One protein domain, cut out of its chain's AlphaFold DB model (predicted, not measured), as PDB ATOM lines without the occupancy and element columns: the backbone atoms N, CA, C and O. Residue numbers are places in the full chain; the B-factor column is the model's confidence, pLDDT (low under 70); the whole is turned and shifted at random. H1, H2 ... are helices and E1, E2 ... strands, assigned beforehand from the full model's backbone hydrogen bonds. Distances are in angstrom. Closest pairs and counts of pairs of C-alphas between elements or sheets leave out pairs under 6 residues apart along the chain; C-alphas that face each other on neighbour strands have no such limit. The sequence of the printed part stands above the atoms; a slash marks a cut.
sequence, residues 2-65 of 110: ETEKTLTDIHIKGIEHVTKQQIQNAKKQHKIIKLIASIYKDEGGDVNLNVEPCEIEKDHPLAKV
ATOM      1  N   GLU A   2     -12.514  24.621  25.860       71.81
ATOM      2  CA  GLU A   2     -12.613  25.917  26.526       71.81
ATOM      3  C   GLU A   2     -11.540  25.962  27.612       71.81
ATOM      4  O   GLU A   2     -11.355  24.992  28.344       71.81
ATOM      5  N   THR A   3     -10.788  27.057  27.655       85.88
ATOM      6  CA  THR A   3      -9.749  27.301  28.654       85.88
ATOM      7  C   THR A   3     -10.116  28.590  29.364       85.88
ATOM      8  O   THR A   3     -10.316  29.619  28.718       85.88
ATOM      9  N   GLU A   4     -10.210  28.524  30.685       91.31
ATOM     10  CA  GLU A   4     -10.435  29.697  31.518       91.31
ATOM     11  C   GLU A   4      -9.097  30.392  31.787       91.31
ATOM     12  O   GLU A   4      -8.093  29.747  32.100       91.31
ATOM     13  N   LYS A   5      -9.072  31.711  31.597       93.00
ATOM     14  CA  LYS A   5      -7.909  32.575  31.814       93.00
ATOM     15  C   LYS A   5      -8.378  33.864  32.470       93.00
ATOM     16  O   LYS A   5      -9.466  34.362  32.192       93.00
ATOM     17  N   THR A   6      -7.523  34.420  33.303       95.50
ATOM     18  CA  THR A   6      -7.730  35.655  34.050       95.50
ATOM     19  C   THR A   6      -6.638  36.664  33.700       95.50
ATOM     20  O   THR A   6      -5.686  36.352  32.988       95.50
ATOM     21  N   LEU A   7      -6.746  37.895  34.204       95.50
ATOM     22  CA  LEU A   7      -5.734  38.928  33.960       95.50
ATOM     23  C   LEU A   7      -4.335  38.536  34.458       95.50
ATOM     24  O   LEU A   7      -3.353  38.968  33.863       95.50
ATOM     25  N   THR A   8      -4.231  37.721  35.514       96.44
ATOM     26  CA  THR A   8      -2.933  37.273  36.043       96.44
ATOM     27  C   THR A   8      -2.229  36.278  35.125       96.44
ATOM     28  O   THR A   8      -1.026  36.089  35.257       96.44
ATOM     29  N   ASP A   9      -2.957  35.680  34.181       95.50
ATOM     30  CA  ASP A   9      -2.412  34.749  33.193       95.50
ATOM     31  C   ASP A   9      -1.873  35.461  31.941       95.50
ATOM     32  O   ASP A   9      -1.405  34.803  31.010       95.50
ATOM     33  N   ILE A  10      -1.972  36.794  31.882       96.88
ATOM     34  CA  ILE A  10      -1.566  37.604  30.731       96.88
ATOM     35  C   ILE A  10      -0.249  38.307  31.049       96.88
ATOM     36  O   ILE A  10      -0.150  39.060  32.018       96.88
ATOM     37  N   HIS A  11       0.750  38.143  30.184       97.38
ATOM     38  CA  HIS A  11       1.925  39.007  30.215       97.38
ATOM     39  C   HIS A  11       1.561  40.390  29.653       97.38
ATOM     40  O   HIS A  11       1.104  40.496  28.516       97.38
ATOM     41  N   ILE A  12       1.736  41.457  30.442       98.12
ATOM     42  CA  ILE A  12       1.317  42.814  30.065       98.12
ATOM     43  C   ILE A  12       2.488  43.788  30.174       98.12
ATOM     44  O   ILE A  12       3.058  43.994  31.244       98.12
ATOM     45  N   LYS A  13       2.778  44.469  29.066       98.25
ATOM     46  CA  LYS A  13       3.718  45.583  28.971       98.25
ATOM     47  C   LYS A  13       3.065  46.754  28.239       98.25
ATOM     48  O   LYS A  13       2.636  46.643  27.095       98.25
ATOM     49  N   GLY A  14       3.001  47.906  28.902       98.00
ATOM     50  CA  GLY A  14       2.435  49.126  28.328       98.00
ATOM     51  C   GLY A  14       3.339  49.813  27.298       98.00
ATOM     52  O   GLY A  14       4.456  49.383  27.006       98.00
ATOM     53  N   ILE A  15       2.859  50.943  26.775       98.06
ATOM     54  CA  ILE A  15       3.591  51.779  25.805       98.06
ATOM     55  C   ILE A  15       4.422  52.899  26.455       98.06
ATOM     56  O   ILE A  15       5.067  53.664  25.745       98.06
ATOM     57  N   GLU A  16       4.418  53.007  27.787       98.25
ATOM     58  CA  GLU A  16       5.015  54.118  28.555       98.25
ATOM     59  C   GLU A  16       6.508  54.333  28.268       98.25
ATOM     60  O   GLU A  16       7.000  55.460  28.300       98.25
ATOM     61  N   HIS A  17       7.225  53.259  27.929       97.12
ATOM     62  CA  HIS A  17       8.657  53.288  27.628       97.12
ATOM     63  C   HIS A  17       8.979  53.223  26.127       97.12
ATOM     64  O   HIS A  17      10.142  53.069  25.756       97.12
ATOM     65  N   VAL A  18       7.978  53.330  25.244       97.88
ATOM     66  CA  VAL A  18       8.212  53.366  23.793       97.88
ATOM     67  C   VAL A  18       8.802  54.721  23.411       97.88
ATOM     68  O   VAL A  18       8.168  55.769  23.522       97.88
ATOM     69  N   THR A  19      10.039  54.706  22.921       98.31
ATOM     70  CA  THR A  19      10.787  55.921  22.584       98.31
ATOM     71  C   THR A  19      10.595  56.351  21.132       98.31
ATOM     72  O   THR A  19      10.359  55.547  20.226       98.31
ATOM     73  N   LYS A  20      10.807  57.647  20.864       98.06
ATOM     74  CA  LYS A  20      10.862  58.182  19.490       98.06
ATOM     75  C   LYS A  20      11.924  57.478  18.640       98.06
ATOM     76  O   LYS A  20      11.686  57.248  17.456       98.06
ATOM     77  N   GLN A  21      13.061  57.117  19.239       98.31
ATOM     78  CA  GLN A  21      14.146  56.423  18.545       98.31
ATOM     79  C   GLN A  21      13.712  55.032  18.073       98.31
ATOM     80  O   GLN A  21      13.958  54.687  16.920       98.31
ATOM     81  N   GLN A  22      13.013  54.265  18.916       98.06
ATOM     82  CA  GLN A  22      12.452  52.966  18.525       98.06
ATOM     83  C   GLN A  22      11.457  53.113  17.369       98.06
ATOM     84  O   GLN A  22      11.577  52.419  16.366       98.06
ATOM     85  N   ILE A  23      10.544  54.092  17.437       98.00
ATOM     86  CA  ILE A  23       9.581  54.356  16.354       98.00
ATOM     87  C   ILE A  23      10.297  54.707  15.040       98.00
ATOM     88  O   ILE A  23       9.896  54.254  13.968       98.00
ATOM     89  N   GLN A  24      11.347  55.530  15.095       98.31
ATOM     90  CA  GLN A  24      12.132  55.891  13.912       98.31
ATOM     91  C   GLN A  24      12.900  54.693  13.345       98.31
ATOM     92  O   GLN A  24      12.928  54.521  12.127       98.31
ATOM     93  N   ASN A  25      13.489  53.862  14.204       98.25
ATOM     94  CA  ASN A  25      14.207  52.657  13.794       98.25
ATOM     95  C   ASN A  25      13.265  51.654  13.115       98.25
ATOM     96  O   ASN A  25      13.561  51.226  12.001       98.25
ATOM     97  N   ALA A  26      12.099  51.379  13.706       98.00
ATOM     98  CA  ALA A  26      11.072  50.536  13.096       98.00
ATOM     99  C   ALA A  26      10.661  51.076  11.714       98.00
ATOM    100  O   ALA A  26      10.660  50.348  10.723       98.00
ATOM    101  N   LYS A  27      10.421  52.393  11.596       97.19
ATOM    102  CA  LYS A  27      10.073  53.025  10.311       97.19
ATOM    103  C   LYS A  27      11.144  52.842   9.232       97.19
ATOM    104  O   LYS A  27      10.763  52.668   8.072       97.19
ATOM    105  N   LYS A  28      12.434  52.906   9.596       98.12
ATOM    106  CA  LYS A  28      13.570  52.665   8.683       98.12
ATOM    107  C   LYS A  28      13.605  51.219   8.185       98.12
ATOM    108  O   LYS A  28      14.010  50.994   7.054       98.12
ATOM    109  N   GLN A  29      13.129  50.276   8.992       97.75
ATOM    110  CA  GLN A  29      13.024  48.854   8.650       97.75
ATOM    111  C   GLN A  29      11.682  48.484   7.996       97.75
ATOM    112  O   GLN A  29      11.308  47.324   7.997       97.75
ATOM    113  N   HIS A  30      10.930  49.456   7.463       97.69
ATOM    114  CA  HIS A  30       9.592  49.238   6.890       97.69
ATOM    115  C   HIS A  30       8.542  48.668   7.873       97.69
ATOM    116  O   HIS A  30       7.497  48.180   7.459       97.69
ATOM    117  N   LYS A  31       8.747  48.864   9.178       98.44
ATOM    118  CA  LYS A  31       7.833  48.447  10.248       98.44
ATOM    119  C   LYS A  31       7.146  49.631  10.931       98.44
ATOM    120  O   LYS A  31       7.478  50.804  10.712       98.44
ATOM    121  N   ILE A  32       6.168  49.325  11.775       98.00
ATOM    122  CA  ILE A  32       5.499  50.249  12.692       98.00
ATOM    123  C   ILE A  32       5.320  49.586  14.058       98.00
ATOM    124  O   ILE A  32       5.071  48.389  14.140       98.00
ATOM    125  N   ILE A  33       5.420  50.370  15.132       98.25
ATOM    126  CA  ILE A  33       5.124  49.886  16.484       98.25
ATOM    127  C   ILE A  33       3.619  50.006  16.746       98.25
ATOM    128  O   ILE A  33       3.044  51.084  16.568       98.25
ATOM    129  N   LYS A  34       2.992  48.917  17.195       98.06
ATOM    130  CA  LYS A  34       1.606  48.870  17.687       98.06
ATOM    131  C   LYS A  34       1.571  48.161  19.041       98.06
ATOM    132  O   LYS A  34       2.362  47.257  19.267       98.06
ATOM    133  N   LEU A  35       0.652  48.548  19.925       98.38
ATOM    134  CA  LEU A  35       0.329  47.742  21.106       98.38
ATOM    135  C   LEU A  35      -0.553  46.580  20.641       98.38
ATOM    136  O   LEU A  35      -1.660  46.822  20.160       98.38
ATOM    137  N   ILE A  36      -0.049  45.353  20.732       98.31
ATOM    138  CA  ILE A  36      -0.733  44.161  20.235       98.31
ATOM    139  C   ILE A  36      -1.095  43.273  21.414       98.31
ATOM    140  O   ILE A  36      -0.237  42.939  22.224       98.31
ATOM    141  N   ALA A  37      -2.367  42.881  21.475       98.31
ATOM    142  CA  ALA A  37      -2.792  41.723  22.242       98.31
ATOM    143  C   ALA A  37      -2.699  40.488  21.336       98.31
ATOM    144  O   ALA A  37      -3.255  40.500  20.234       98.31
ATOM    145  N   SER A  38      -2.004  39.441  21.776       97.56
ATOM    146  CA  SER A  38      -1.887  38.178  21.050       97.56
ATOM    147  C   SER A  38      -2.295  36.996  21.921       97.56
ATOM    148  O   SER A  38      -2.115  36.985  23.139       97.56
ATOM    149  N   ILE A  39      -2.872  35.999  21.254       96.50
ATOM    150  CA  ILE A  39      -3.201  34.700  21.823       96.50
ATOM    151  C   ILE A  39      -2.775  33.629  20.826       96.50
ATOM    152  O   ILE A  39      -3.099  33.719  19.640       96.50
ATOM    153  N   TYR A  40      -2.017  32.642  21.287       95.06
ATOM    154  CA  TYR A  40      -1.554  31.536  20.454       95.06
ATOM    155  C   TYR A  40      -1.347  30.279  21.295       95.06
ATOM    156  O   TYR A  40      -1.175  30.353  22.512       95.06
ATOM    157  N   LYS A  41      -1.387  29.122  20.631       93.44
ATOM    158  CA  LYS A  41      -0.945  27.856  21.215       93.44
ATOM    159  C   LYS A  41       0.517  27.652  20.865       93.44
ATOM    160  O   LYS A  41       0.883  27.848  19.706       93.44
ATOM    161  N   ASP A  42       1.331  27.299  21.846       92.75
ATOM    162  CA  ASP A  42       2.692  26.849  21.575       92.75
ATOM    163  C   ASP A  42       2.718  25.385  21.099       92.75
ATOM    164  O   ASP A  42       1.678  24.744  20.923       92.75
ATOM    165  N   GLU A  43       3.920  24.861  20.862       92.06
ATOM    166  CA  GLU A  43       4.134  23.479  20.416       92.06
ATOM    167  C   GLU A  43       3.670  22.435  21.446       92.06
ATOM    168  O   GLU A  43       3.314  21.320  21.065       92.06
ATOM    169  N   GLY A  44       3.635  22.795  22.735       92.25
ATOM    170  CA  GLY A  44       3.105  21.957  23.813       92.25
ATOM    171  C   GLY A  44       1.576  21.967  23.893       92.25
ATOM    172  O   GLY A  44       0.987  21.121  24.564       92.25
ATOM    173  N   GLY A  45       0.926  22.883  23.170       89.81
ATOM    174  CA  GLY A  45      -0.520  23.069  23.167       89.81
ATOM    175  C   GLY A  45      -1.021  24.068  24.211       89.81
ATOM    176  O   GLY A  45      -2.237  24.278  24.291       89.81
ATOM    177  N   ASP A  46      -0.123  24.713  24.959       91.56
ATOM    178  CA  ASP A  46      -0.479  25.675  25.994       91.56
ATOM    179  C   ASP A  46      -0.889  27.017  25.382       91.56
ATOM    180  O   ASP A  46      -0.278  27.544  24.447       91.56
ATOM    181  N   VAL A  47      -1.973  27.584  25.917       94.56
ATOM    182  CA  VAL A  47      -2.506  28.877  25.473       94.56
ATOM    183  C   VAL A  47      -1.744  30.003  26.164       94.56
ATOM    184  O   VAL A  47      -1.872  30.195  27.378       94.56
ATOM    185  N   ASN A  48      -1.023  30.776  25.359       95.19
ATOM    186  CA  ASN A  48      -0.230  31.927  25.765       95.19
ATOM    187  C   ASN A  48      -0.985  33.230  25.467       95.19
ATOM    188  O   ASN A  48      -1.568  33.370  24.390       95.19
ATOM    189  N   LEU A  49      -0.975  34.177  26.413       97.44
ATOM    190  CA  LEU A  49      -1.644  35.476  26.307       97.44
ATOM    191  C   LEU A  49      -0.647  36.599  26.586       97.44
ATOM    192  O   LEU A  49       0.017  36.609  27.623       97.44
ATOM    193  N   ASN A  50      -0.570  37.566  25.678       98.00
ATOM    194  CA  ASN A  50       0.396  38.654  25.765       98.00
ATOM    195  C   ASN A  50      -0.213  39.979  25.303       98.00
ATOM    196  O   ASN A  50      -1.021  40.008  24.377       98.00
ATOM    197  N   VAL A  51       0.200  41.079  25.927       98.50
ATOM    198  CA  VAL A  51      -0.098  42.449  25.506       98.50
ATOM    199  C   VAL A  51       1.183  43.263  25.588       98.50
ATOM    200  O   VAL A  51       1.632  43.583  26.685       98.50
ATOM    201  N   GLU A  52       1.766  43.642  24.450       98.56
ATOM    202  CA  GLU A  52       2.983  44.459  24.445       98.56
ATOM    203  C   GLU A  52       3.174  45.291  23.164       98.56
ATOM    204  O   GLU A  52       2.496  45.060  22.157       98.56
ATOM    205  N   PRO A  53       4.061  46.310  23.170       98.31
ATOM    206  CA  PRO A  53       4.445  47.009  21.951       98.31
ATOM    207  C   PRO A  53       5.232  46.072  21.023       98.31
ATOM    208  O   PRO A  53       6.330  45.638  21.366       98.31
ATOM    209  N   CYS A  54       4.715  45.826  19.823       98.00
ATOM    210  CA  CYS A  54       5.341  44.989  18.801       98.00
ATOM    211  C   CYS A  54       5.664  45.808  17.550       98.00
ATOM    212  O   CYS A  54       4.873  46.660  17.133       98.00
ATOM    213  N   GLU A  55       6.800  45.522  16.912       98.06
ATOM    214  CA  GLU A  55       7.077  45.982  15.552       98.06
ATOM    215  C   GLU A  55       6.390  45.049  14.551       98.06
ATOM    216  O   GLU A  55       6.702  43.863  14.494       98.06
ATOM    217  N   ILE A  56       5.469  45.586  13.755       97.75
ATOM    218  CA  ILE A  56       4.793  44.853  12.681       97.75
ATOM    219  C   ILE A  56       5.152  45.455  11.327       97.75
ATOM    220  O   ILE A  56       5.373  46.666  11.220       97.75
ATOM    221  N   GLU A  57       5.200  44.619  10.295       98.12
ATOM    222  CA  GLU A  57       5.429  45.068   8.921       98.12
ATOM    223  C   GLU A  57       4.345  46.062   8.486       98.12
ATOM    224  O   GLU A  57       3.178  45.957   8.878       98.12
ATOM    225  N   LYS A  58       4.720  47.077   7.701       96.88
ATOM    226  CA  LYS A  58       3.780  48.129   7.266       96.88
ATOM    227  C   LYS A  58       2.675  47.625   6.338       96.88
ATOM    228  O   LYS A  58       1.648  48.295   6.212       96.88
ATOM    229  N   ASP A  59       2.897  46.507   5.664       96.44
ATOM    230  CA  ASP A  59       1.916  45.838   4.814       96.44
ATOM    231  C   ASP A  59       0.913  44.997   5.622       96.44
ATOM    232  O   ASP A  59      -0.205  44.781   5.147       96.44
ATOM    233  N   HIS A  60       1.245  44.623   6.865       96.94
ATOM    234  CA  HIS A  60       0.334  43.912   7.752       96.94
ATOM    235  C   HIS A  60      -0.963  44.722   7.956       96.94
ATOM    236  O   HIS A  60      -0.900  45.909   8.289       96.94
ATOM    237  N   PRO A  61      -2.164  44.119   7.848       96.50
ATOM    238  CA  PRO A  61      -3.436  44.837   7.975       96.50
ATOM    239  C   PRO A  61      -3.561  45.706   9.240       96.50
ATOM    240  O   PRO A  61      -4.033  46.843   9.178       96.50
ATOM    241  N   LEU A  62      -3.061  45.218  10.384       97.62
ATOM    242  CA  LEU A  62      -3.067  45.969  11.650       97.62
ATOM    243  C   LEU A  62      -2.182  47.229  11.641       97.62
ATOM    244  O   LEU A  62      -2.408  48.136  12.443       97.62
ATOM    245  N   ALA A  63      -1.213  47.346  10.729       97.12
ATOM    246  CA  ALA A  63      -0.387  48.548  10.605       97.12
ATOM    247  C   ALA A  63      -1.225  49.783  10.244       97.12
ATOM    248  O   ALA A  63      -0.914  50.898  10.678       97.12
ATOM    249  N   LYS A  64      -2.321  49.574   9.505       94.44
ATOM    250  CA  LYS A  64      -3.224  50.623   9.017       94.44
ATOM    251  C   LYS A  64      -4.301  51.032  10.028       94.44
ATOM    252  O   LYS A  64      -4.944  52.055   9.819       94.44
ATOM    253  N   VAL A  65      -4.459  50.294  11.130       96.19
ATOM    254  CA  VAL A  65      -5.414  50.623  12.202       96.19
ATOM    255  C   VAL A  65      -4.882  51.816  12.988       96.19
ATOM    256  O   VAL A  65      -3.859  51.709  13.669       96.19
TER     257      VAL A  65
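Overview. This is residues 2 to 65 of the 110 residues of the protein "Homoserine_dh domain-containing protein" of Bacillus thuringiensis DB27 (UniProt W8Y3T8). A long, curved hairpin of two strands, E1 and E2, makes the length of this domain, with an unnamed leading stretch running along its E2 side and the helix H1 at the end where E1 begins and E2 ends. The tiny helix H2 sits near that same end, apart from H1. The printed part has 64 residues, with two named helices and two named strands in the order H1, E1, E2, H2; the sheet has the order E1 - E2 and is antiparallel, and the class is mixed, helices and strands. The whole is loose, with a radius of gyration of the C-alphas of 14.1 A, and elongated, with spans of 40 by 25 by 21 A.

Along the chain. Residues 2 to 19 hold no named element; C-alpha 2 is at (-12.613, 25.917, 26.526). H1 is residues 20 to 28, 12.4 A from first to last C-alpha, with C-alpha 20 at (10.862, 58.182, 19.490). E1 is residues 31 to 41, 24.9 A long, and bends by 84 degrees at residue 34. E2 is residues 47 to 57, 24.5 A long, and bends by 87 degrees at residue 53. H2 is residues 61 to 64, 5.9 A long, and ends with C-alpha 64 at (-3.224, 50.623, 9.017).

Arrangement. E1 and E2 form a hairpin of antiparallel neighbours, with 159 degrees between their directions. The C-alphas of Leu 35 and Pro 53, near the two bends, face each other at 4.3 A. N 34 and O 54 are within hydrogen-bond range at 2.9 A, and so are N 50 and O 38 at 3.0 A. Residues 11 to 12 form a short parallel pairing with residues 50 to 51 of E2. The closest C-alphas of H1 and E1 are those of Ala 26 and Ile 32, 5.6 A apart. The closest of H1 and E2 are those of Ala 26 and Glu 55, 6.5 A apart. Ala 63 of H2 has its C-alpha 6.5 A from that of Ile 32, the closest pair of H2 and E1. H1 and H2 are apart. In H1 every O i to N i+4 pair is within hydrogen-bond range; H2 is too short for such a pair, and its one O i to N i+3 pair is within range.

Size, cuts and confidence. The two C-alphas farthest apart are those of Glu 2 and Lys 28, 41.5 A. The printed part has no cut. The links H1 to E1, E1 to E2 and E2 to H2 are tight. The mean pLDDT of the printed part is 96.2, and no printed residue is under 70.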